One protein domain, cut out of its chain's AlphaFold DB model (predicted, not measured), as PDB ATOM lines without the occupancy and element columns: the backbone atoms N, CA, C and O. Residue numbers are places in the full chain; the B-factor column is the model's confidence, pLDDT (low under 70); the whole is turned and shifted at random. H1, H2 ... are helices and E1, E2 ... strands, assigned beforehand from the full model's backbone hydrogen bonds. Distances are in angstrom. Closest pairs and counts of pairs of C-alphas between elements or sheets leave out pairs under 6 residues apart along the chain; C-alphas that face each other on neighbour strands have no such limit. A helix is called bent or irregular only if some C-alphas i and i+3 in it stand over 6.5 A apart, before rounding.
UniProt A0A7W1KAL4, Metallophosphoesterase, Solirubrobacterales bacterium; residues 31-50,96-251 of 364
ATOM      1  N   LYS A  31       2.228  21.944  -1.681       88.19
ATOM      2  CA  LYS A  31       2.864  22.113  -3.008       88.19
ATOM      3  C   LYS A  31       2.193  23.197  -3.865       88.19
ATOM      4  O   LYS A  31       2.324  23.180  -5.087       88.19
ATOM      5  N   GLN A  32       1.417  24.073  -3.239       90.25
ATOM      6  CA  GLN A  32       0.669  25.138  -3.891       90.25
ATOM      7  C   GLN A  32       1.331  26.479  -3.575       90.25
ATOM      8  O   GLN A  32       1.915  26.606  -2.497       90.25
ATOM      9  N   PRO A  33       1.234  27.476  -4.472       92.94
ATOM     10  CA  PRO A  33       1.615  28.840  -4.137       92.94
ATOM     11  C   PRO A  33       0.847  29.323  -2.904       92.94
ATOM     12  O   PRO A  33      -0.343  29.030  -2.763       92.94
ATOM     13  N   SER A  34       1.514  30.069  -2.028       94.25
ATOM     14  CA  SER A  34       0.869  30.739  -0.899       94.25
ATOM     15  C   SER A  34       0.872  32.247  -1.104       94.25
ATOM     16  O   SER A  34       1.836  32.806  -1.623       94.25
ATOM     17  N   TYR A  35      -0.208  32.900  -0.692       96.56
ATOM     18  CA  TYR A  35      -0.407  34.339  -0.834       96.56
ATOM     19  C   TYR A  35      -0.666  34.933   0.544       96.56
ATOM     20  O   TYR A  35      -1.430  34.365   1.324       96.56
ATOM     21  N   VAL A  36      -0.008  36.046   0.854       95.88
ATOM     22  CA  VAL A  36      -0.029  36.648   2.191       95.88
ATOM     23  C   VAL A  36      -0.874  37.912   2.185       95.88
ATOM     24  O   VAL A  36      -0.725  38.764   1.310       95.88
ATOM     25  N   THR A  37      -1.756  38.039   3.173       96.25
ATOM     26  CA  THR A  37      -2.456  39.289   3.496       96.25
ATOM     27  C   THR A  37      -1.812  39.870   4.745       96.25
ATOM     28  O   THR A  37      -1.690  39.159   5.739       96.25
ATOM     29  N   PHE A  38      -1.390  41.134   4.692       93.62
ATOM     30  CA  PHE A  38      -0.737  41.797   5.821       93.62
ATOM     31  C   PHE A  38      -1.714  41.957   6.994       93.62
ATOM     32  O   PHE A  38      -2.810  42.500   6.819       93.62
ATOM     33  N   GLY A  39      -1.330  41.459   8.169       92.44
ATOM     34  CA  GLY A  39      -2.138  41.475   9.382       92.44
ATOM     35  C   GLY A  39      -1.565  42.333  10.500       92.44
ATOM     36  O   GLY A  39      -0.410  42.752  10.462       92.44
ATOM     37  N   ASN A  40      -2.376  42.593  11.528       89.50
ATOM     38  CA  ASN A  40      -1.945  43.414  12.664       89.50
ATOM     39  C   ASN A  40      -0.718  42.787  13.365       89.50
ATOM     40  O   ASN A  40       0.223  43.492  13.696       89.50
ATOM     41  N   HIS A  41      -0.638  41.459  13.479       89.06
ATOM     42  CA  HIS A  41       0.513  40.737  14.036       89.06
ATOM     43  C   HIS A  41       1.802  40.855  13.202       89.06
ATOM     44  O   HIS A  41       2.880  40.562  13.720       89.06
ATOM     45  N   ASP A  42       1.714  41.293  11.942       87.38
ATOM     46  CA  ASP A  42       2.879  41.581  11.101       87.38
ATOM     47  C   ASP A  42       3.410  43.010  11.313       87.38
ATOM     48  O   ASP A  42       4.605  43.258  11.132       87.38
ATOM     49  N   GLY A  43       2.533  43.953  11.685       78.38
ATOM     50  CA  GLY A  43       2.850  45.381  11.843       78.38
ATOM     51  C   GLY A  43       2.906  45.892  13.289       78.38
ATOM     52  O   GLY A  43       3.440  46.975  13.544       78.38
ATOM     53  N   GLU A  44       2.390  45.123  14.245       80.81
ATOM     54  CA  GLU A  44       2.165  45.535  15.629       80.81
ATOM     55  C   GLU A  44       2.693  44.502  16.632       80.81
ATOM     56  O   GLU A  44       2.757  43.293  16.401       80.81
ATOM     57  N   VAL A  45       3.030  44.977  17.826       79.94
ATOM     58  CA  VAL A  45       3.396  44.146  18.969       79.94
ATOM     59  C   VAL A  45       2.144  43.457  19.495       79.94
ATOM     60  O   VAL A  45       1.206  44.111  19.950       79.94
ATOM     61  N   GLN A  46       2.144  42.124  19.420       77.75
ATOM     62  CA  GLN A  46       1.002  41.268  19.769       77.75
ATOM     63  C   GLN A  46      -0.294  41.601  19.005       77.75
ATOM     64  O   GLN A  46      -1.355  41.205  19.472       77.75
ATOM     65  N   GLY A  47      -0.237  42.329  17.884       82.25
ATOM     66  CA  GLY A  47      -1.445  42.757  17.161       82.25
ATOM     67  C   GLY A  47      -2.298  43.802  17.900       82.25
ATOM     68  O   GLY A  47      -3.507  43.848  17.693       82.25
ATOM     69  N   ASN A  48      -1.715  44.551  18.845       80.25
ATOM     70  CA  ASN A  48      -2.458  45.530  19.655       80.25
ATOM     71  C   ASN A  48      -1.742  46.872  19.851       80.25
ATOM     72  O   ASN A  48      -2.348  47.847  20.296       80.25
ATOM     73  N   ILE A  49      -0.421  46.904  19.666       77.06
ATOM     74  CA  ILE A  49       0.398  48.075  19.969       77.06
ATOM     75  C   ILE A  49       1.306  48.331  18.785       77.06
ATOM     76  O   ILE A  49       2.099  47.467  18.417       77.06
ATOM     77  N   HIS A  50       1.273  49.541  18.243       74.81
ATOM     78  CA  HIS A  50       2.174  49.905  17.155       74.81
ATOM     79  C   HIS A  50       3.636  49.619  17.502       74.81
ATOM     80  O   HIS A  50       4.081  49.866  18.626       74.81
ATOM     81  N   ALA A  96       9.743  44.481  11.370       86.38
ATOM     82  CA  ALA A  96       9.864  44.816   9.957       86.38
ATOM     83  C   ALA A  96       8.838  45.895   9.598       86.38
ATOM     84  O   ALA A  96       7.678  45.789   9.971       86.38
ATOM     85  N   ASP A  97       9.268  46.932   8.880       85.38
ATOM     86  CA  ASP A  97       8.329  47.836   8.214       85.38
ATOM     87  C   ASP A  97       7.751  47.165   6.955       85.38
ATOM     88  O   ASP A  97       8.238  46.116   6.515       85.38
ATOM     89  N   ARG A  98       6.710  47.754   6.353       89.75
ATOM     90  CA  ARG A  98       6.028  47.162   5.187       89.75
ATOM     91  C   ARG A  98       6.991  46.879   4.013       89.75
ATOM     92  O   ARG A  98       6.924  45.780   3.455       89.75
ATOM     93  N   PRO A  99       7.929  47.772   3.625       91.50
ATOM     94  CA  PRO A  99       8.903  47.470   2.578       91.50
ATOM     95  C   PRO A  99       9.813  46.291   2.929       91.50
ATOM     96  O   PRO A  99      10.002  45.409   2.088       91.50
ATOM     97  N   ARG A 100      10.347  46.232   4.158       91.25
ATOM     98  CA  ARG A 100      11.190  45.118   4.611       91.25
ATOM     99  C   ARG A 100      10.403  43.814   4.681       91.25
ATOM    100  O   ARG A 100      10.921  42.793   4.243       91.25
ATOM    101  N   TYR A 101       9.166  43.839   5.168       91.75
ATOM    102  CA  TYR A 101       8.287  42.670   5.241       91.75
ATOM    103  C   TYR A 101       8.069  42.038   3.860       91.75
ATOM    104  O   TYR A 101       8.260  40.834   3.674       91.75
ATOM    105  N   LYS A 102       7.760  42.862   2.853       94.38
ATOM    106  CA  LYS A 102       7.623  42.399   1.465       94.38
ATOM    107  C   LYS A 102       8.950  41.920   0.877       94.38
ATOM    108  O   LYS A 102       8.976  40.926   0.156       94.38
ATOM    109  N   ALA A 103      10.057  42.594   1.190       94.56
ATOM    110  CA  ALA A 103      11.383  42.169   0.745       94.56
ATOM    111  C   ALA A 103      11.770  40.797   1.318       94.56
ATOM    112  O   ALA A 103      12.331  39.987   0.587       94.56
ATOM    113  N   LEU A 104      11.426  40.504   2.579       93.31
ATOM    114  CA  LEU A 104      11.647  39.189   3.193       93.31
ATOM    115  C   LEU A 104      10.895  38.088   2.433       93.31
ATOM    116  O   LEU A 104      11.497  37.074   2.082       93.31
ATOM    117  N   HIS A 105       9.628  38.314   2.078       94.88
ATOM    118  CA  HIS A 105       8.859  37.378   1.249       94.88
ATOM    119  C   HIS A 105       9.460  37.183  -0.151       94.88
ATOM    120  O   HIS A 105       9.408  36.082  -0.695       94.88
ATOM    121  N   ALA A 106      10.099  38.213  -0.711       95.56
ATOM    122  CA  ALA A 106      10.800  38.117  -1.991       95.56
ATOM    123  C   ALA A 106      12.124  37.332  -1.925       95.56
ATOM    124  O   ALA A 106      12.673  36.999  -2.973       95.56
ATOM    125  N   THR A 107      12.651  37.022  -0.732       94.38
ATOM    126  CA  THR A 107      13.847  36.166  -0.597       94.38
ATOM    127  C   THR A 107      13.544  34.670  -0.722       94.38
ATOM    128  O   THR A 107      14.466  33.867  -0.865       94.38
ATOM    129  N   GLY A 108      12.261  34.290  -0.665       88.50
ATOM    130  CA  GLY A 108      11.804  32.916  -0.839       88.50
ATOM    131  C   GLY A 108      11.915  32.410  -2.283       88.50
ATOM    132  O   GLY A 108      12.262  33.136  -3.210       88.50
ATOM    133  N   ALA A 109      11.585  31.132  -2.489       89.56
ATOM    134  CA  ALA A 109      11.630  30.501  -3.812       89.56
ATOM    135  C   ALA A 109      10.421  30.839  -4.711       89.56
ATOM    136  O   ALA A 109      10.449  30.543  -5.907       89.56
ATOM    137  N   GLN A 110       9.346  31.416  -4.160       93.75
ATOM    138  CA  GLN A 110       8.134  31.738  -4.915       93.75
ATOM    139  C   GLN A 110       8.318  33.047  -5.699       93.75
ATOM    140  O   GLN A 110       8.546  34.105  -5.117       93.75
ATOM    141  N   ALA A 111       8.203  32.977  -7.028       92.81
ATOM    142  CA  ALA A 111       8.564  34.072  -7.936       92.81
ATOM    143  C   ALA A 111       7.742  35.361  -7.748       92.81
ATOM    144  O   ALA A 111       8.247  36.452  -7.996       92.81
ATOM    145  N   ASP A 112       6.489  35.245  -7.313       95.75
ATOM    146  CA  ASP A 112       5.587  36.377  -7.074       95.75
ATOM    147  C   ASP A 112       5.673  36.928  -5.638       95.75
ATOM    148  O   ASP A 112       4.823  37.721  -5.234       95.75
ATOM    149  N   ALA A 113       6.688  36.516  -4.866       96.69
ATOM    150  CA  ALA A 113       6.921  36.959  -3.494       96.69
ATOM    151  C   ALA A 113       5.679  36.814  -2.596       96.69
ATOM    152  O   ALA A 113       5.329  37.737  -1.860       96.69
ATOM    153  N   HIS A 114       4.993  35.672  -2.684       96.50
ATOM    154  CA  HIS A 114       3.779  35.395  -1.912       96.50
ATOM    155  C   HIS A 114       2.651  36.409  -2.155       96.50
ATOM    156  O   HIS A 114       1.907  36.777  -1.246       96.50
ATOM    157  N   GLY A 115       2.542  36.872  -3.401       97.50
ATOM    158  CA  GLY A 115       1.549  37.845  -3.849       97.50
ATOM    159  C   GLY A 115       2.052  39.287  -3.903       97.50
ATOM    160  O   GLY A 115       1.545  40.075  -4.697       97.50
ATOM    161  N   PHE A 116       3.110  39.645  -3.167       97.50
ATOM    162  CA  PHE A 116       3.631  41.018  -3.173       97.50
ATOM    163  C   PHE A 116       4.239  41.456  -4.513       97.50
ATOM    164  O   PHE A 116       4.404  42.654  -4.754       97.50
ATOM    165  N   GLY A 117       4.538  40.513  -5.407       96.88
ATOM    166  CA  GLY A 117       4.880  40.780  -6.802       96.88
ATOM    167  C   GLY A 117       3.716  41.336  -7.635       96.88
ATOM    168  O   GLY A 117       3.971  41.926  -8.680       96.88
ATOM    169  N   PHE A 118       2.470  41.198  -7.168       98.12
ATOM    170  CA  PHE A 118       1.259  41.718  -7.816       98.12
ATOM    171  C   PHE A 118       0.798  43.080  -7.277       98.12
ATOM    172  O   PHE A 118      -0.240  43.577  -7.707       98.12
ATOM    173  N   VAL A 119       1.533  43.703  -6.346       98.38
ATOM    174  CA  VAL A 119       1.230  45.082  -5.925       98.38
ATOM    175  C   VAL A 119       1.346  45.992  -7.147       98.38
ATOM    176  O   VAL A 119       2.404  46.036  -7.781       98.38
ATOM    177  N   ASP A 120       0.271  46.721  -7.453       97.69
ATOM    178  CA  ASP A 120       0.212  47.602  -8.618       97.69
ATOM    179  C   ASP A 120       1.392  48.591  -8.631       97.69
ATOM    180  O   ASP A 120       1.802  49.140  -7.603       97.69
ATOM    181  N   ALA A 121       1.975  48.803  -9.812       97.50
ATOM    182  CA  ALA A 121       3.178  49.614  -9.949       97.50
ATOM    183  C   ALA A 121       2.927  51.094  -9.616       97.50
ATOM    184  O   ALA A 121       3.810  51.746  -9.046       97.50
ATOM    185  N   ALA A 122       1.742  51.622  -9.940       97.88
ATOM    186  CA  ALA A 122       1.358  52.985  -9.601       97.88
ATOM    187  C   ALA A 122       1.117  53.115  -8.094       97.88
ATOM    188  O   ALA A 122       1.669  54.030  -7.482       97.88
ATOM    189  N   GLU A 123       0.417  52.163  -7.472       98.19
ATOM    190  CA  GLU A 123       0.209  52.127  -6.019       98.19
ATOM    191  C   GLU A 123       1.539  52.002  -5.262       98.19
ATOM    192  O   GLU A 123       1.807  52.755  -4.323       98.19
ATOM    193  N   ARG A 124       2.443  51.123  -5.712       96.94
ATOM    194  CA  ARG A 124       3.797  50.979  -5.155       96.94
ATOM    195  C   ARG A 124       4.603  52.267  -5.278       96.94
ATOM    196  O   ARG A 124       5.279  52.646  -4.326       96.94
ATOM    197  N   SER A 125       4.570  52.929  -6.432       97.44
ATOM    198  CA  SER A 125       5.314  54.172  -6.644       97.44
ATOM    199  C   SER A 125       4.739  55.317  -5.808       97.44
ATOM    200  O   SER A 125       5.487  56.021  -5.131       97.44
ATOM    201  N   ALA A 126       3.417  55.494  -5.832       97.56
ATOM    202  CA  ALA A 126       2.727  56.574  -5.135       97.56
ATOM    203  C   ALA A 126       2.855  56.449  -3.610       97.56
ATOM    204  O   ALA A 126       3.037  57.456  -2.936       97.56
ATOM    205  N   SER A 127       2.856  55.219  -3.087       96.00
ATOM    206  CA  SER A 127       3.034  54.921  -1.660       96.00
ATOM    207  C   SER A 127       4.489  54.896  -1.183       96.00
ATOM    208  O   SER A 127       4.748  54.520  -0.046       96.00
ATOM    209  N   ARG A 128       5.480  55.189  -2.043       94.31
ATOM    210  CA  ARG A 128       6.916  54.975  -1.742       94.31
ATOM    211  C   ARG A 128       7.233  53.545  -1.283       94.31
ATOM    212  O   ARG A 128       8.112  53.310  -0.458       94.31
ATOM    213  N   GLY A 129       6.523  52.574  -1.846       94.19
ATOM    214  CA  GLY A 129       6.687  51.160  -1.547       94.19
ATOM    215  C   GLY A 129       5.915  50.672  -0.326       94.19
ATOM    216  O   GLY A 129       6.091  49.506   0.022       94.19
ATOM    217  N   GLN A 130       5.058  51.488   0.288       93.69
ATOM    218  CA  GLN A 130       4.286  51.118   1.479       93.69
ATOM    219  C   GLN A 130       3.018  50.302   1.176       93.69
ATOM    220  O   GLN A 130       2.596  49.504   2.011       93.69
ATOM    221  N   ALA A 131       2.441  50.415  -0.027       96.38
ATOM    222  CA  ALA A 131       1.251  49.656  -0.423       96.38
ATOM    223  C   ALA A 131       1.477  48.139  -0.272       96.38
ATOM    224  O   ALA A 131       2.424  47.591  -0.841       96.38
ATOM    225  N   ALA A 132       0.628  47.463   0.503       95.75
ATOM    226  CA  ALA A 132       0.736  46.035   0.833       95.75
ATOM    227  C   ALA A 132      -0.520  45.236   0.434       95.75
ATOM    228  O   ALA A 132      -0.799  44.183   0.998       95.75
ATOM    229  N   TYR A 133      -1.261  45.748  -0.547       98.38
ATOM    230  CA  TYR A 133      -2.450  45.145  -1.143       98.38
ATOM    231  C   TYR A 133      -2.218  44.875  -2.627       98.38
ATOM    232  O   TYR A 133      -1.404  45.543  -3.273       98.38
ATOM    233  N   TYR A 134      -2.900  43.866  -3.157       98.81
ATOM    234  CA  TYR A 134      -2.717  43.405  -4.529       98.81
ATOM    235  C   TYR A 134      -3.917  42.593  -5.014       98.81
ATOM    236  O   TYR A 134      -4.706  42.076  -4.222       98.81
ATOM    237  N   ALA A 135      -4.033  42.453  -6.331       98.69
ATOM    238  CA  ALA A 135      -5.029  41.612  -6.975       98.69
ATOM    239  C   ALA A 135      -4.360  40.711  -8.017       98.69
ATOM    240  O   ALA A 135      -3.378  41.094  -8.651       98.69
ATOM    241  N   PHE A 136      -4.884  39.503  -8.196       97.94
ATOM    242  CA  PHE A 136      -4.421  38.580  -9.228       97.94
ATOM    243  C   PHE A 136      -5.535  37.617  -9.639       97.94
ATOM    244  O   PHE A 136      -6.444  37.316  -8.863       97.94
ATOM    245  N   SER A 137      -5.446  37.096 -10.862       97.56
ATOM    246  CA  SER A 137      -6.372  36.081 -11.369       97.56
ATOM    247  C   SER A 137      -5.635  34.744 -11.493       97.56
ATOM    248  O   SER A 137      -4.893  34.554 -12.457       97.56
ATOM    249  N   PRO A 138      -5.811  33.790 -10.554       94.50
ATOM    250  CA  PRO A 138      -5.116  32.498 -10.612       94.50
ATOM    251  C   PRO A 138      -5.547  31.642 -11.812       94.50
ATOM    252  O   PRO A 138      -4.836  30.730 -12.226       94.50
ATOM    253  N   LYS A 139      -6.738  31.911 -12.353       95.06
ATOM    254  CA  LYS A 139      -7.291  31.291 -13.559       95.06
ATOM    255  C   LYS A 139      -8.336  32.222 -14.186       95.06
ATOM    256  O   LYS A 139      -8.875  33.072 -13.477       95.06
ATOM    257  N   PRO A 140      -8.685  32.046 -15.472       95.69
ATOM    258  CA  PRO A 140      -9.748  32.826 -16.100       95.69
ATOM    259  C   PRO A 140     -11.071  32.750 -15.323       95.69
ATOM    260  O   PRO A 140     -11.499  31.664 -14.925       95.69
ATOM    261  N   GLY A 141     -11.724  33.899 -15.131       96.19
ATOM    262  CA  GLY A 141     -13.034  33.991 -14.480       96.19
ATOM    263  C   GLY A 141     -13.009  34.022 -12.947       96.19
ATOM    264  O   GLY A 141     -14.081  33.992 -12.343       96.19
ATOM    265  N   LEU A 142     -11.833  34.083 -12.313       97.69
ATOM    266  CA  LEU A 142     -11.677  34.235 -10.863       97.69
ATOM    267  C   LEU A 142     -10.602  35.283 -10.565       97.69
ATOM    268  O   LEU A 142      -9.469  35.121 -11.008       97.69
ATOM    269  N   ARG A 143     -10.947  36.293  -9.762       98.62
ATOM    270  CA  ARG A 143     -10.026  37.289  -9.208       98.62
ATOM    271  C   ARG A 143      -9.938  37.133  -7.692       98.62
ATOM    272  O   ARG A 143     -10.949  36.993  -7.003       98.62
ATOM    273  N   MET A 144      -8.717  37.158  -7.182       98.69
ATOM    274  CA  MET A 144      -8.407  37.209  -5.759       98.69
ATOM    275  C   MET A 144      -7.814  38.577  -5.445       98.69
ATOM    276  O   MET A 144      -6.949  39.053  -6.178       98.69
ATOM    277  N   ILE A 145      -8.293  39.211  -4.377       98.88
ATOM    278  CA  ILE A 145      -7.852  40.547  -3.963       98.88
ATOM    279  C   ILE A 145      -7.458  40.490  -2.493       98.88
ATOM    280  O   ILE A 145      -8.303  40.192  -1.659       98.88
ATOM    281  N   ALA A 146      -6.203  40.784  -2.168       98.81
ATOM    282  CA  ALA A 146      -5.737  40.944  -0.795       98.81
ATOM    283  C   ALA A 146      -5.681  42.437  -0.451       98.81
ATOM    284  O   ALA A 146      -4.988  43.198  -1.125       98.81
ATOM    285  N   ILE A 147      -6.411  42.849   0.586       98.75
ATOM    286  CA  ILE A 147      -6.446  44.223   1.096       98.75
ATOM    287  C   ILE A 147      -5.688  44.325   2.422       98.75
ATOM    288  O   ILE A 147      -5.745  43.429   3.263       98.75
ATOM    289  N   ASN A 148      -5.000  45.443   2.627       97.19
ATOM    290  CA  ASN A 148      -4.397  45.797   3.900       97.19
ATOM    291  C   ASN A 148      -5.425  46.529   4.767       97.19
ATOM    292  O   ASN A 148      -5.842  47.639   4.448       97.19
ATOM    293  N   THR A 149      -5.812  45.912   5.875       96.62
ATOM    294  CA  THR A 149      -6.758  46.498   6.833       96.62
ATOM    295  C   THR A 149      -6.087  47.000   8.112       96.62
ATOM    296  O   THR A 149      -6.793  47.373   9.045       96.62
ATOM    297  N   VAL A 150      -4.758  46.903   8.218       92.56
ATOM    298  CA  VAL A 150      -3.998  47.356   9.391       92.56
ATOM    299  C   VAL A 150      -3.957  48.878   9.380       92.56
ATOM    300  O   VAL A 150      -3.474  49.466   8.415       92.56
ATOM    301  N   ALA A 151      -4.496  49.486  10.433       89.19
ATOM    302  CA  ALA A 151      -4.485  50.930  10.619       89.19
ATOM    303  C   ALA A 151      -3.183  51.344  11.305       89.19
ATOM    304  O   ALA A 151      -2.721  50.628  12.185       89.19
ATOM    305  N   GLU A 152      -2.611  52.494  10.944       84.00
ATOM    306  CA  GLU A 152      -1.360  52.955  11.562       84.00
ATOM    307  C   GLU A 152      -1.543  54.059  12.615       84.00
ATOM    308  O   GLU A 152      -0.675  54.300  13.460       84.00
ATOM    309  N   GLY A 153      -2.698  54.724  12.589       80.69
ATOM    310  CA  GLY A 153      -2.962  55.915  13.390       80.69
ATOM    311  C   GLY A 153      -3.158  55.698  14.890       80.69
ATOM    312  O   GLY A 153      -2.799  56.574  15.683       80.69
ATOM    313  N   ASP A 154      -3.748  54.571  15.301       79.69
ATOM    314  CA  ASP A 154      -4.129  54.328  16.699       79.69
ATOM    315  C   ASP A 154      -3.134  53.402  17.396       79.69
ATOM    316  O   ASP A 154      -3.182  52.182  17.272       79.69
ATOM    317  N   ARG A 155      -2.254  53.997  18.204       75.56
ATOM    318  CA  ARG A 155      -1.100  53.322  18.818       75.56
ATOM    319  C   ARG A 155      -1.449  52.172  19.771       75.56
ATOM    320  O   ARG A 155      -0.526  51.443  20.138       75.56
ATOM    321  N   LEU A 156      -2.704  52.057  20.210       79.75
ATOM    322  CA  LEU A 156      -3.163  51.101  21.228       79.75
ATOM    323  C   LEU A 156      -4.460  50.380  20.829       79.75
ATOM    324  O   LEU A 156      -5.182  49.897  21.704       79.75
ATOM    325  N   SER A 157      -4.777  50.341  19.537       85.00
ATOM    326  CA  SER A 157      -5.935  49.616  19.030       85.00
ATOM    327  C   SER A 157      -5.496  48.431  18.192       85.00
ATOM    328  O   SER A 157      -4.515  48.505  17.466       85.00
ATOM    329  N   SER A 158      -6.279  47.363  18.266       89.69
ATOM    330  CA  SER A 158      -6.201  46.228  17.354       89.69
ATOM    331  C   SER A 158      -7.203  46.342  16.203       89.69
ATOM    332  O   SER A 158      -7.273  45.456  15.365       89.69
ATOM    333  N   THR A 159      -8.028  47.393  16.160       94.38
ATOM    334  CA  THR A 159      -9.052  47.563  15.124       94.38
ATOM    335  C   THR A 159      -8.475  48.179  13.854       94.38
ATOM    336  O   THR A 159      -7.557  49.002  13.887       94.38
ATOM    337  N   GLY A 160      -9.060  47.808  12.716       95.50
ATOM    338  CA  GLY A 160      -8.598  48.231  11.400       95.50
ATOM    339  C   GLY A 160      -9.404  49.369  10.779       95.50
ATOM    340  O   GLY A 160     -10.456  49.782  11.277       95.50
ATOM    341  N   ASN A 161      -8.931  49.828   9.627       96.94
ATOM    342  CA  ASN A 161      -9.662  50.651   8.667       96.94
ATOM    343  C   ASN A 161      -9.080  50.419   7.261       96.94
ATOM    344  O   ASN A 161      -8.197  49.580   7.080       96.94
ATOM    345  N   LEU A 162      -9.621  51.101   6.256       97.94
ATOM    346  CA  LEU A 162      -8.966  51.245   4.962       97.94
ATOM    347  C   LEU A 162      -8.661  52.722   4.718       97.94
ATOM    348  O   LEU A 162      -9.533  53.582   4.899       97.94
ATOM    349  N   ASP A 163      -7.449  52.980   4.232       97.19
ATOM    350  CA  ASP A 163      -7.089  54.269   3.666       97.19
ATOM    351  C   ASP A 163      -7.874  54.543   2.365       97.19
ATOM    352  O   ASP A 163      -8.373  53.645   1.668       97.19
ATOM    353  N   GLU A 164      -8.040  55.822   2.056       97.88
ATOM    354  CA  GLU A 164      -8.758  56.260   0.868       97.88
ATOM    355  C   GLU A 164      -8.080  55.851  -0.465       97.88
ATOM    356  O   GLU A 164      -8.801  55.442  -1.386       97.88
ATOM    357  N   PRO A 165      -6.743  55.943  -0.639       98.38
ATOM    358  CA  PRO A 165      -6.068  55.457  -1.843       98.38
ATOM    359  C   PRO A 165      -6.396  53.996  -2.188       98.38
ATOM    360  O   PRO A 165      -6.868  53.722  -3.294       98.38
ATOM    361  N   GLN A 166      -6.236  53.079  -1.234       98.50
ATOM    362  CA  GLN A 166      -6.563  51.667  -1.366       98.50
ATOM    363  C   GLN A 166      -8.052  51.467  -1.632       98.50
ATOM    364  O   GLN A 166      -8.413  50.629  -2.452       98.50
ATOM    365  N   PHE A 167      -8.942  52.212  -0.972       98.75
ATOM    366  CA  PHE A 167     -10.378  52.056  -1.202       98.75
ATOM    367  C   PHE A 167     -10.782  52.420  -2.637       98.75
ATOM    368  O   PHE A 167     -11.628  51.751  -3.240       98.75
ATOM    369  N   ARG A 168     -10.167  53.460  -3.217       98.69
ATOM    370  CA  ARG A 168     -10.362  53.800  -4.634       98.69
ATOM    371  C   ARG A 168      -9.780  52.742  -5.559       98.69
ATOM    372  O   ARG A 168     -10.446  52.381  -6.529       98.69
ATOM    373  N   TRP A 169      -8.588  52.240  -5.251       98.81
ATOM    374  CA  TRP A 169      -7.977  51.137  -5.990       98.81
ATOM    375  C   TRP A 169      -8.875  49.889  -5.966       98.81
ATOM    376  O   TRP A 169      -9.235  49.378  -7.022       98.81
ATOM    377  N   LEU A 170      -9.357  49.476  -4.790       98.88
ATOM    378  CA  LEU A 170     -10.258  48.335  -4.622       98.88
ATOM    379  C   LEU A 170     -11.538  48.506  -5.445       98.88
ATOM    380  O   LEU A 170     -11.970  47.577  -6.120       98.88
ATOM    381  N   ARG A 171     -12.142  49.699  -5.435       98.81
ATOM    382  CA  ARG A 171     -13.312  49.994  -6.275       98.81
ATOM    383  C   ARG A 171     -13.013  49.791  -7.764       98.81
ATOM    384  O   ARG A 171     -13.850  49.239  -8.472       98.81
ATOM    385  N   ALA A 172     -11.851  50.241  -8.236       98.69
ATOM    386  CA  ALA A 172     -11.450  50.071  -9.630       98.69
ATOM    387  C   ALA A 172     -11.238  48.589  -9.983       98.69
ATOM    388  O   ALA A 172     -11.767  48.130 -10.994       98.69
ATOM    389  N   GLU A 173     -10.565  47.825  -9.120       98.75
ATOM    390  CA  GLU A 173     -10.365  46.377  -9.283       98.75
ATOM    391  C   GLU A 173     -11.691  45.609  -9.356       98.75
ATOM    392  O   GLU A 173     -11.878  44.737 -10.207       98.75
ATOM    393  N   LEU A 174     -12.642  45.945  -8.479       98.75
ATOM    394  CA  LEU A 174     -13.965  45.323  -8.459       98.75
ATOM    395  C   LEU A 174     -14.770  45.656  -9.717       98.75
ATOM    396  O   LEU A 174     -15.405  44.766 -10.288       98.75
ATOM    397  N   GLN A 175     -14.718  46.911 -10.169       98.50
ATOM    398  CA  GLN A 175     -15.360  47.348 -11.407       98.50
ATOM    399  C   GLN A 175     -14.790  46.610 -12.622       98.50
ATOM    400  O   GLN A 175     -15.545  46.081 -13.438       98.50
ATOM    401  N   GLU A 176     -13.467  46.504 -12.719       98.19
ATOM    402  CA  GLU A 176     -12.807  45.785 -13.805       98.19
ATOM    403  C   GLU A 176     -13.165  44.288 -13.793       98.19
ATOM    404  O   GLU A 176     -13.474  43.704 -14.835       98.19
ATOM    405  N   ALA A 177     -13.192  43.661 -12.615       98.12
ATOM    406  CA  ALA A 177     -13.629  42.277 -12.467       98.12
ATOM    407  C   ALA A 177     -15.098  42.088 -12.883       98.12
ATOM    408  O   ALA A 177     -15.436  41.078 -13.507       98.12
ATOM    409  N   THR A 178     -15.974  43.059 -12.581       95.94
ATOM    410  CA  THR A 178     -17.372  43.051 -13.041       95.94
ATOM    411  C   THR A 178     -17.435  43.065 -14.571       95.94
ATOM    412  O   THR A 178     -18.141  42.250 -15.164       95.94
ATOM    413  N   GLU A 179     -16.677  43.950 -15.221       96.06
ATOM    414  CA  GLU A 179     -16.619  44.071 -16.686       96.06
ATOM    415  C   GLU A 179     -16.086  42.800 -17.357       96.06
ATOM    416  O   GLU A 179     -16.583  42.391 -18.407       96.06
ATOM    417  N   LYS A 180     -15.124  42.132 -16.713       96.06
ATOM    418  CA  LYS A 180     -14.546  40.858 -17.160       96.06
ATOM    419  C   LYS A 180     -15.362  39.625 -16.762       96.06
ATOM    420  O   LYS A 180     -14.978  38.511 -17.112       96.06
ATOM    421  N   GLN A 181     -16.484  39.807 -16.061       94.81
ATOM    422  CA  GLN A 181     -17.338  38.731 -15.547       94.81
ATOM    423  C   GLN A 181     -16.583  37.716 -14.660       94.81
ATOM    424  O   GLN A 181     -16.872  36.517 -14.675       94.81
ATOM    425  N   GLU A 182     -15.610  38.192 -13.881       97.50
ATOM    426  CA  GLU A 182     -14.833  37.376 -12.945       97.50
ATOM    427  C   GLU A 182     -15.555  37.270 -11.598       97.50
ATOM    428  O   GLU A 182     -16.029  38.277 -11.074       97.50
ATOM    429  N   LEU A 183     -15.598  36.075 -11.006       98.25
ATOM    430  CA  LEU A 183     -15.954  35.918  -9.593       98.25
ATOM    431  C   LEU A 183     -14.834  36.503  -8.729       98.25
ATOM    432  O   LEU A 183     -13.662  36.312  -9.049       98.25
ATOM    433  N   VAL A 184     -15.177  37.179  -7.634       98.81
ATOM    434  CA  VAL A 184     -14.205  37.847  -6.762       98.81
ATOM    435  C   VAL A 184     -14.251  37.280  -5.349       98.81
ATOM    436  O   VAL A 184     -15.318  37.200  -4.733       98.81
ATOM    437  N   ILE A 185     -13.072  36.941  -4.826       98.88
ATOM    438  CA  ILE A 185     -12.847  36.678  -3.402       98.88
ATOM    439  C   ILE A 185     -11.898  37.749  -2.874       98.88
ATOM    440  O   ILE A 185     -10.794  37.922  -3.398       98.88
ATOM    441  N   VAL A 186     -12.336  38.463  -1.841       98.94
ATOM    442  CA  VAL A 186     -11.529  39.479  -1.163       98.94
ATOM    443  C   VAL A 186     -10.995  38.896   0.143       98.94
ATOM    444  O   VAL A 186     -11.732  38.240   0.873       98.94
ATOM    445  N   PHE A 187      -9.727  39.144   0.442       98.88
ATOM    446  CA  PHE A 187      -9.035  38.732   1.656       98.88
ATOM    447  C   PHE A 187      -8.592  39.976   2.415       98.88
ATOM    448  O   PHE A 187      -7.996  40.874   1.826       98.88
ATOM    449  N   GLY A 188      -8.882  40.038   3.707       98.25
ATOM    450  CA  GLY A 188      -8.404  41.086   4.606       98.25
ATOM    451  C   GLY A 188      -7.993  40.473   5.935       98.25
ATOM    452  O   GLY A 188      -8.351  39.339   6.231       98.25
ATOM    453  N   HIS A 189      -7.247  41.204   6.755       97.75
ATOM    454  CA  HIS A 189      -6.956  40.714   8.098       97.75
ATOM    455  C   HIS A 189      -8.161  40.924   9.028       97.75
ATOM    456  O   HIS A 189      -8.638  39.978   9.649       97.75
ATOM    457  N   HIS A 190      -8.695  42.147   9.062       98.19
ATOM    458  CA  HIS A 190      -9.819  42.543   9.907       98.19
ATOM    459  C   HIS A 190     -11.167  42.209   9.246       98.19
ATOM    460  O   HIS A 190     -11.401  42.626   8.103       98.19
ATOM    461  N   PRO A 191     -12.100  41.525   9.935       98.00
ATOM    462  CA  PRO A 191     -13.468  41.401   9.460       98.00
ATOM    463  C   PRO A 191     -14.168  42.761   9.449       98.00
ATOM    464  O   PRO A 191     -13.807  43.688  10.172       98.00
ATOM    465  N   ILE A 192     -15.259  42.858   8.685       98.25
ATOM    466  CA  ILE A 192     -16.071  44.081   8.570       98.25
ATOM    467  C   ILE A 192     -16.455  44.650   9.949       98.25
ATOM    468  O   ILE A 192     -16.512  45.865  10.117       98.25
ATOM    469  N   SER A 193     -16.707  43.797  10.945       97.56
ATOM    470  CA  SER A 193     -17.092  44.219  12.295       97.56
ATOM    471  C   SER A 193     -15.979  44.882  13.109       97.56
ATOM    472  O   SER A 193     -16.310  45.625  14.028       97.56
ATOM    473  N   SER A 194     -14.699  44.641  12.800       96.88
ATOM    474  CA  SER A 194     -13.561  45.253  13.506       96.88
ATOM    475  C   SER A 194     -12.879  46.367  12.710       96.88
ATOM    476  O   SER A 194     -11.865  46.910  13.141       96.88
ATOM    477  N   LEU A 195     -13.460  46.773  11.577       97.88
ATOM    478  CA  LEU A 195     -13.046  47.963  10.837       97.88
ATOM    479  C   LEU A 195     -13.670  49.228  11.448       97.88
ATOM    480  O   LEU A 195     -14.574  49.833  10.866       97.88
ATOM    481  N   THR A 196     -13.247  49.584  12.660       97.00
ATOM    482  CA  THR A 196     -13.816  50.687  13.460       97.00
ATOM    483  C   THR A 196     -12.804  51.778  13.801       97.00
ATOM    484  O   THR A 196     -13.156  52.751  14.471       97.00
ATOM    485  N   ASN A 197     -11.561  51.647  13.340       94.62
ATOM    486  CA  ASN A 197     -10.489  52.566  13.681       94.62
ATOM    487  C   ASN A 197     -10.647  53.903  12.948       94.62
ATOM    488  O   ASN A 197     -10.607  53.969  11.720       94.62
ATOM    489  N   THR A 198     -10.809  54.985  13.706       95.44
ATOM    490  CA  THR A 198     -10.995  56.340  13.160       95.44
ATOM    491  C   THR A 198      -9.726  57.189  13.200       95.44
ATOM    492  O   THR A 198      -9.760  58.360  12.809       95.44
ATOM    493  N   ALA A 199      -8.607  56.615  13.650       92.38
ATOM    494  CA  ALA A 199      -7.319  57.276  13.622       92.38
ATOM    495  C   ALA A 199      -6.701  57.146  12.217       92.38
ATOM    496  O   ALA A 199      -6.572  56.040  11.694       92.38
ATOM    497  N   PRO A 200      -6.352  58.266  11.574       92.50
ATOM    498  CA  PRO A 200      -5.682  58.268  10.280       92.50
ATOM    499  C   PRO A 200      -4.229  57.798  10.394       92.50
ATOM    500  O   PRO A 200      -3.578  58.053  11.406       92.50
ATOM    501  N   ASP A 201      -3.688  57.234   9.322       89.81
ATOM    502  CA  ASP A 201      -2.299  56.768   9.288       89.81
ATOM    503  C   ASP A 201      -1.299  57.898   9.556       89.81
ATOM    504  O   ASP A 201      -0.318  57.682  10.256       89.81
ATOM    505  N   GLU A 202      -1.618  59.154   9.214       88.81
ATOM    506  CA  GLU A 202      -0.722  60.280   9.524       88.81
ATOM    507  C   GLU A 202      -0.557  60.561  11.039       88.81
ATOM    508  O   GLU A 202       0.235  61.422  11.428       88.81
ATOM    509  N   GLN A 203      -1.304  59.878  11.920       86.81
ATOM    510  CA  GLN A 203      -1.093  59.897  13.380       86.81
ATOM    511  C   GLN A 203      -0.093  58.824  13.873       86.81
ATOM    512  O   GLN A 203       0.288  58.822  15.058       86.81
ATOM    513  N   ALA A 204       0.373  57.953  12.974       79.88
ATOM    514  CA  ALA A 204       1.368  56.916  13.219       79.88
ATOM    515  C   ALA A 204       2.741  57.520  13.552       79.88
ATOM    516  O   ALA A 204       3.596  57.769  12.699       79.88
ATOM    517  N   GLY A 205       2.969  57.751  14.842       65.69
ATOM    518  CA  GLY A 205       4.253  58.240  15.347       65.69
ATOM    519  C   GLY A 205       4.574  59.699  14.987       65.69
ATOM    520  O   GLY A 205       3.957  60.326  14.138       65.69
ATOM    521  N   ASP A 206       5.616  60.244  15.619       62.09
ATOM    522  CA  ASP A 206       6.236  61.514  15.196       62.09
ATOM    523  C   ASP A 206       7.264  61.277  14.067       62.09
ATOM    524  O   ASP A 206       8.262  61.993  13.966       62.09
ATOM    525  N   CYS A 207       7.099  60.226  13.261       66.56
ATOM    526  CA  CYS A 207       8.147  59.734  12.365       66.56
ATOM    527  C   CYS A 207       8.563  60.783  11.329       66.56
ATOM    528  O   CYS A 207       9.754  61.077  11.182       66.56
ATOM    529  N   ALA A 208       7.580  61.446  10.715       53.78
ATOM    530  CA  ALA A 208       7.805  62.563   9.802       53.78
ATOM    531  C   ALA A 208       8.408  63.798  10.504       53.78
ATOM    532  O   ALA A 208       9.288  64.454   9.949       53.78
ATOM    533  N   LEU A 209       7.993  64.094  11.742       53.47
ATOM    534  CA  LEU A 209       8.477  65.250  12.514       53.47
ATOM    535  C   LEU A 209       9.914  65.073  13.030       53.47
ATOM    536  O   LEU A 209      10.590  66.060  13.317       53.47
ATOM    537  N   ARG A 210      10.385  63.828  13.170       53.84
ATOM    538  CA  ARG A 210      11.683  63.499  13.787       53.84
ATOM    539  C   ARG A 210      12.675  62.845  12.824       53.84
ATOM    540  O   ARG A 210      13.753  62.461  13.267       53.84
ATOM    541  N   ALA A 211      12.329  62.731  11.536       57.91
ATOM    542  CA  ALA A 211      13.106  62.014  10.519       57.91
ATOM    543  C   ALA A 211      13.473  60.575  10.941       57.91
ATOM    544  O   ALA A 211      14.546  60.069  10.614       57.91
ATOM    545  N   ILE A 212      12.585  59.927  11.701       62.78
ATOM    546  CA  ILE A 212      12.760  58.546  12.153       62.78
ATOM    547  C   ILE A 212      12.102  57.639  11.118       62.78
ATOM    548  O   ILE A 212      10.926  57.798  10.803       62.78
ATOM    549  N   THR A 213      12.866  56.683  10.600       65.12
ATOM    550  CA  THR A 213      12.381  55.629   9.705       65.12
ATOM    551  C   THR A 213      12.409  54.297  10.439       65.12
ATOM    552  O   THR A 213      13.415  53.977  11.077       65.12
ATOM    553  N   GLY A 214      11.346  53.507  10.331       67.31
ATOM    554  CA  GLY A 214      11.307  52.159  10.881       67.31
ATOM    555  C   GLY A 214       9.887  51.649  11.119       67.31
ATOM    556  O   GLY A 214       8.924  52.302  10.723       67.31
ATOM    557  N   PRO A 215       9.762  50.480  11.765       70.81
ATOM    558  CA  PRO A 215       8.478  49.900  12.147       70.81
ATOM    559  C   PRO A 215       7.620  50.883  12.961       70.81
ATOM    560  O   PRO A 215       8.147  51.684  13.736       70.81
ATOM    561  N   GLY A 216       6.300  50.838  12.759       71.88
ATOM    562  CA  GLY A 216       5.341  51.719  13.440       71.88
ATOM    563  C   GLY A 216       5.289  53.167  12.931       71.88
ATOM    564  O   GLY A 216       4.671  54.002  13.590       71.88
ATOM    565  N   CYS A 217       5.938  53.470  11.804       79.19
ATOM    566  CA  CYS A 217       5.859  54.760  11.124       79.19
ATOM    567  C   CYS A 217       4.981  54.680   9.879       79.19
ATOM    568  O   CYS A 217       5.209  53.803   9.046       79.19
ATOM    569  N   ASP A 218       4.111  55.672   9.694       85.94
ATOM    570  CA  ASP A 218       3.526  55.924   8.380       85.94
ATOM    571  C   ASP A 218       4.540  56.680   7.509       85.94
ATOM    572  O   ASP A 218       5.016  57.775   7.832       85.94
ATOM    573  N   LEU A 219       4.937  56.033   6.418       87.62
ATOM    574  CA  LEU A 219       5.861  56.561   5.415       87.62
ATOM    575  C   LEU A 219       5.191  56.671   4.038       87.62
ATOM    576  O   LEU A 219       5.872  56.981   3.050       87.62
ATOM    577  N   ASP A 220       3.890  56.390   3.962       92.06
ATOM    578  CA  ASP A 220       3.090  56.593   2.769       92.06
ATOM    579  C   ASP A 220       2.798  58.100   2.649       92.06
ATOM    580  O   ASP A 220       2.275  58.712   3.571       92.06
ATOM    581  N   PRO A 221       3.187  58.775   1.553       92.50
ATOM    582  CA  PRO A 221       2.952  60.211   1.424       92.50
ATOM    583  C   PRO A 221       1.504  60.553   1.041       92.50
ATOM    584  O   PRO A 221       1.198  61.732   0.847       92.50
ATOM    585  N   ARG A 222       0.653  59.553   0.800       94.88
ATOM    586  CA  ARG A 222      -0.727  59.745   0.355       94.88
ATOM    587  C   ARG A 222      -1.621  59.991   1.562       94.88
ATOM    588  O   ARG A 222      -1.459  59.356   2.591       94.88
ATOM    589  N   GLU A 223      -2.601  60.873   1.403       95.00
ATOM    590  CA  GLU A 223      -3.563  61.147   2.470       95.00
ATOM    591  C   GLU A 223      -4.488  59.942   2.681       95.00
ATOM    592  O   GLU A 223      -5.174  59.515   1.745       95.00
ATOM    593  N   SER A 224      -4.549  59.423   3.909       95.56
ATOM    594  CA  SER A 224      -5.386  58.272   4.254       95.56
ATOM    595  C   SER A 224      -6.873  58.622   4.310       95.56
ATOM    596  O   SER A 224      -7.749  57.756   4.246       95.56
ATOM    597  N   ARG A 225      -7.184  59.916   4.415       96.38
ATOM    598  CA  ARG A 225      -8.543  60.423   4.576       96.38
ATOM    599  C   ARG A 225      -9.311  60.564   3.253       96.38
ATOM    600  O   ARG A 225      -8.731  60.886   2.221       96.38
ATOM    601  N   PRO A 226     -10.656  60.469   3.302       96.75
ATOM    602  CA  PRO A 226     -11.438  60.031   4.456       96.75
ATOM    603  C   PRO A 226     -11.257  58.529   4.685       96.75
ATOM    604  O   PRO A 226     -11.319  57.766   3.728       96.75
ATOM    605  N   LEU A 227     -11.104  58.114   5.943       97.19
ATOM    606  CA  LEU A 227     -11.004  56.697   6.289       97.19
ATOM    607  C   LEU A 227     -12.273  55.942   5.892       97.19
ATOM    608  O   LEU A 227     -13.369  56.510   5.831       97.19
ATOM    609  N   ARG A 228     -12.114  54.652   5.617       98.00
ATOM    610  CA  ARG A 228     -13.195  53.747   5.230       98.00
ATOM    611  C   ARG A 228     -13.329  52.661   6.279       98.00
ATOM    612  O   ARG A 228     -12.386  51.928   6.561       98.00
ATOM    613  N   LEU A 229     -14.513  52.589   6.875       98.50
ATOM    614  CA  LEU A 229     -14.824  51.662   7.957       98.50
ATOM    615  C   LEU A 229     -15.600  50.451   7.432       98.50
ATOM    616  O   LEU A 229     -15.890  50.332   6.238       98.50
ATOM    617  N   GLY A 230     -15.996  49.560   8.339       98.44
ATOM    618  CA  GLY A 230     -16.727  48.339   8.001       98.44
ATOM    619  C   GLY A 230     -17.971  48.584   7.150       98.44
ATOM    620  O   GLY A 230     -18.196  47.887   6.163       98.44
ATOM    621  N   ALA A 231     -18.755  49.615   7.475       98.44
ATOM    622  CA  ALA A 231     -19.951  49.962   6.709       98.44
ATOM    623  C   ALA A 231     -19.631  50.412   5.272       98.44
ATOM    624  O   ALA A 231     -20.405  50.130   4.356       98.44
ATOM    625  N   ASP A 232     -18.497  51.086   5.061       98.69
ATOM    626  CA  ASP A 232     -18.078  51.542   3.737       98.69
ATOM    627  C   ASP A 232     -17.584  50.379   2.880       98.69
ATOM    628  O   ASP A 232     -17.986  50.270   1.721       98.69
ATOM    629  N   LEU A 233     -16.776  49.480   3.460       98.75
ATOM    630  CA  LEU A 233     -16.328  48.265   2.783       98.75
ATOM    631  C   LEU A 233     -17.513  47.355   2.455       98.75
ATOM    632  O   LEU A 233     -17.658  46.936   1.312       98.75
ATOM    633  N   GLN A 234     -18.403  47.098   3.419       98.69
ATOM    634  CA  GLN A 234     -19.604  46.292   3.193       98.69
ATOM    635  C   GLN A 234     -20.437  46.857   2.040       98.69
ATOM    636  O   GLN A 234     -20.873  46.105   1.172       98.69
ATOM    637  N   ARG A 235     -20.660  48.177   2.025       98.38
ATOM    638  CA  ARG A 235     -21.422  48.834   0.962       98.38
ATOM    639  C   ARG A 235     -20.738  48.672  -0.393       98.38
ATOM    640  O   ARG A 235     -21.408  48.255  -1.328       98.38
ATOM    641  N   LEU A 236     -19.428  48.918  -0.478       98.56
ATOM    642  CA  LEU A 236     -18.667  48.728  -1.715       98.56
ATOM    643  C   LEU A 236     -18.768  47.280  -2.218       98.56
ATOM    644  O   LEU A 236     -19.107  47.058  -3.372       98.56
ATOM    645  N   LEU A 237     -18.538  46.285  -1.361       98.56
ATOM    646  CA  LEU A 237     -18.612  44.881  -1.773       98.56
ATOM    647  C   LEU A 237     -20.031  44.478  -2.217       98.56
ATOM    648  O   LEU A 237     -20.174  43.734  -3.182       98.56
ATOM    649  N   LEU A 238     -21.083  44.998  -1.572       97.69
ATOM    650  CA  LEU A 238     -22.478  44.752  -1.972       97.69
ATOM    651  C   LEU A 238     -22.877  45.441  -3.289       97.69
ATOM    652  O   LEU A 238     -23.817  44.983  -3.941       97.69
ATOM    653  N   GLU A 239     -22.202  46.525  -3.683       96.12
ATOM    654  CA  GLU A 239     -22.415  47.191  -4.979       96.12
ATOM    655  C   GLU A 239     -21.956  46.305  -6.154       96.12
ATOM    656  O   GLU A 239     -22.526  46.382  -7.246       96.12
ATOM    657  N   HIS A 240     -20.995  45.403  -5.925       96.00
ATOM    658  CA  HIS A 240     -20.416  44.524  -6.941       96.00
ATOM    659  C   HIS A 240     -20.909  43.075  -6.795       96.00
ATOM    660  O   HIS A 240     -20.358  42.275  -6.044       96.00
ATOM    661  N   ARG A 241     -21.933  42.700  -7.578       94.12
ATOM    662  CA  ARG A 241     -22.575  41.364  -7.520       94.12
ATOM    663  C   ARG A 241     -21.626  40.182  -7.721       94.12
ATOM    664  O   ARG A 241     -21.964  39.072  -7.331       94.12
ATOM    665  N   ASN A 242     -20.496  40.392  -8.386       95.94
ATOM    666  CA  ASN A 242     -19.518  39.348  -8.653       95.94
ATOM    667  C   ASN A 242     -18.599  39.039  -7.456       95.94
ATOM    668  O   ASN A 242     -17.851  38.065  -7.521       95.94
ATOM    669  N   VAL A 243     -18.676  39.807  -6.362       98.31
ATOM    670  CA  VAL A 243     -18.058  39.453  -5.077       98.31
ATOM    671  C   VAL A 243     -18.865  38.339  -4.424       98.31
ATOM    672  O   VAL A 243     -20.037  38.520  -4.113       98.31
ATOM    673  N   ILE A 244     -18.230  37.189  -4.203       98.25
ATOM    674  CA  ILE A 244     -18.883  36.008  -3.619       98.25
ATOM    675  C   ILE A 244     -18.461  35.756  -2.169       98.25
ATOM    676  O   ILE A 244     -19.231  35.189  -1.392       98.25
ATOM    677  N   ALA A 245     -17.265  36.205  -1.776       98.75
ATOM    678  CA  ALA A 245     -16.773  36.047  -0.415       98.75
ATOM    679  C   ALA A 245     -15.811  37.163   0.015       98.75
ATOM    680  O   ALA A 245     -15.017  37.661  -0.786       98.75
ATOM    681  N   PHE A 246     -15.866  37.491   1.308       98.88
ATOM    682  CA  PHE A 246     -14.838  38.235   2.030       98.88
ATOM    683  C   PHE A 246     -14.284  37.341   3.141       98.88
ATOM    684  O   PHE A 246     -15.024  36.954   4.045       98.88
ATOM    685  N   VAL A 247     -13.005  36.988   3.050       98.75
ATOM    686  CA  VAL A 247     -12.327  36.092   3.989       98.75
ATOM    687  C   VAL A 247     -11.444  36.918   4.915       98.75
ATOM    688  O   VAL A 247     -10.625  37.706   4.440       98.75
ATOM    689  N   ALA A 248     -11.618  36.743   6.222       98.06
ATOM    690  CA  ALA A 248     -10.890  37.486   7.241       98.06
ATOM    691  C   ALA A 248     -10.377  36.599   8.384       98.06
ATOM    692  O   ALA A 248     -10.780  35.442   8.525       98.06
ATOM    693  N   GLY A 249      -9.469  37.155   9.184       95.31
ATOM    694  CA  GLY A 249      -8.963  36.565  10.423       95.31
ATOM    695  C   GLY A 249      -9.253  37.492  11.602       95.31
ATOM    696  O   GLY A 249     -10.403  37.872  11.811       95.31
ATOM    697  N   HIS A 250      -8.201  37.884  12.328       95.62
ATOM    698  CA  HIS A 250      -8.187  38.867  13.423       95.62
ATOM    699  C   HIS A 250      -8.948  38.490  14.701       95.62
ATOM    700  O   HIS A 250      -8.390  38.590  15.786       95.62
ATOM    701  N   THR A 251     -10.203  38.056  14.600       93.44
ATOM    702  CA  THR A 251     -11.028  37.690  15.765       93.44
ATOM    703  C   THR A 251     -10.594  36.377  16.398       93.44
ATOM    704  O   THR A 251     -10.977  36.101  17.525       93.44
TER     705      THR A 251
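What this domain is: This is residues 31 to 50 and 96 to 251 of the 364 residues of the protein "Metallophosphoesterase" of Solirubrobacterales bacterium (UniProt A0A7W1KAL4). Look first for a twisted slab of four strands, E1 to E4, with H5 and H7 side by side over one face, while H6, reached from E3 by one long link and joined to H7 by another, lies far from the slab. H2 and H3 make a steep corner on the E1 side, where H3 grazes the sheet. The printed part has 176 residues, in the order H1 H2 H3 H4 E1 E2 H5 E3 H6 H7 E4; the sheet, E1 E2 E3 E4, is mixed. The class is mixed, helices and strands, with under half of the residues in named elements. The whole is compact, with a radius of gyration of the C-alphas of 15.5 A and spans of 48 by 38 by 30 A.

Where its parts are: Find C-alpha 40 at (-1.945, 43.414, 12.664), where H1, residues 40 to 43, begins. Past the cut come H2, 98 to 106, H3, 113 to 118, and H4, 121 to 126. E1, 134 to 139, is 15.8 A long and E2 is 142 to 146. H5, 164 to 179, runs 22.8 A, and E3 is 183 to 187. H6 is 207 to 210 and H7, 230 to 239, is 14.2 A long. E4, 243 to 248, ends at C-alpha 248, (-10.890, 37.486, 7.241).

How they stand to each other: In the sheet, twisted with C-alphas up to 4.3 A off its plane, E1 and E2 form an antiparallel hairpin, with N 136 and O 144 2.9 A apart. E2 and E3 are parallel, N 187 and O 145 being 2.7 A apart, and so are E3 and E4, with N 247 and O 186 at 2.8 A. E2, H5, E3 and E3, H6 H7, E4 are strand-helix-strand units, parallel neighbours with helices between, both right-handed crossovers. H5 and H7 on one face make two layers, helices over a sheet. H5 is over E2 and E3 at a height of 9.6 A, its closest C-alphas to E2 being Ala 177 and Arg 143, 7.0 A apart; H7 is over E4 at 11.1 A. H3, irregular with C-alphas 114 and 117 7.4 A apart, touches H2 at Ala 113 and Ala 106, 4.3 A between C-alphas. H1 is close to H2 but not clearly touching; H4 and H6 touch no helix. Every O i to N i+4 pair is within hydrogen-bond range in H2, H4, H5 and H7; H3 has 0 of 2, but 2 of 3 O i to N i+3 pairs, and H1 and H6 are too short.

The domain as a whole: The C-alphas farthest apart, of Gln 181 and Arg 210, are 48.1 A apart. Residues 51 to 95 are cut out, a gap of 11.7 A between C-alphas 50 and 96. The links E2 to H5, E3 to H6 and H6 to H7 are long. Confidence is under 70 at residues 205 to 214.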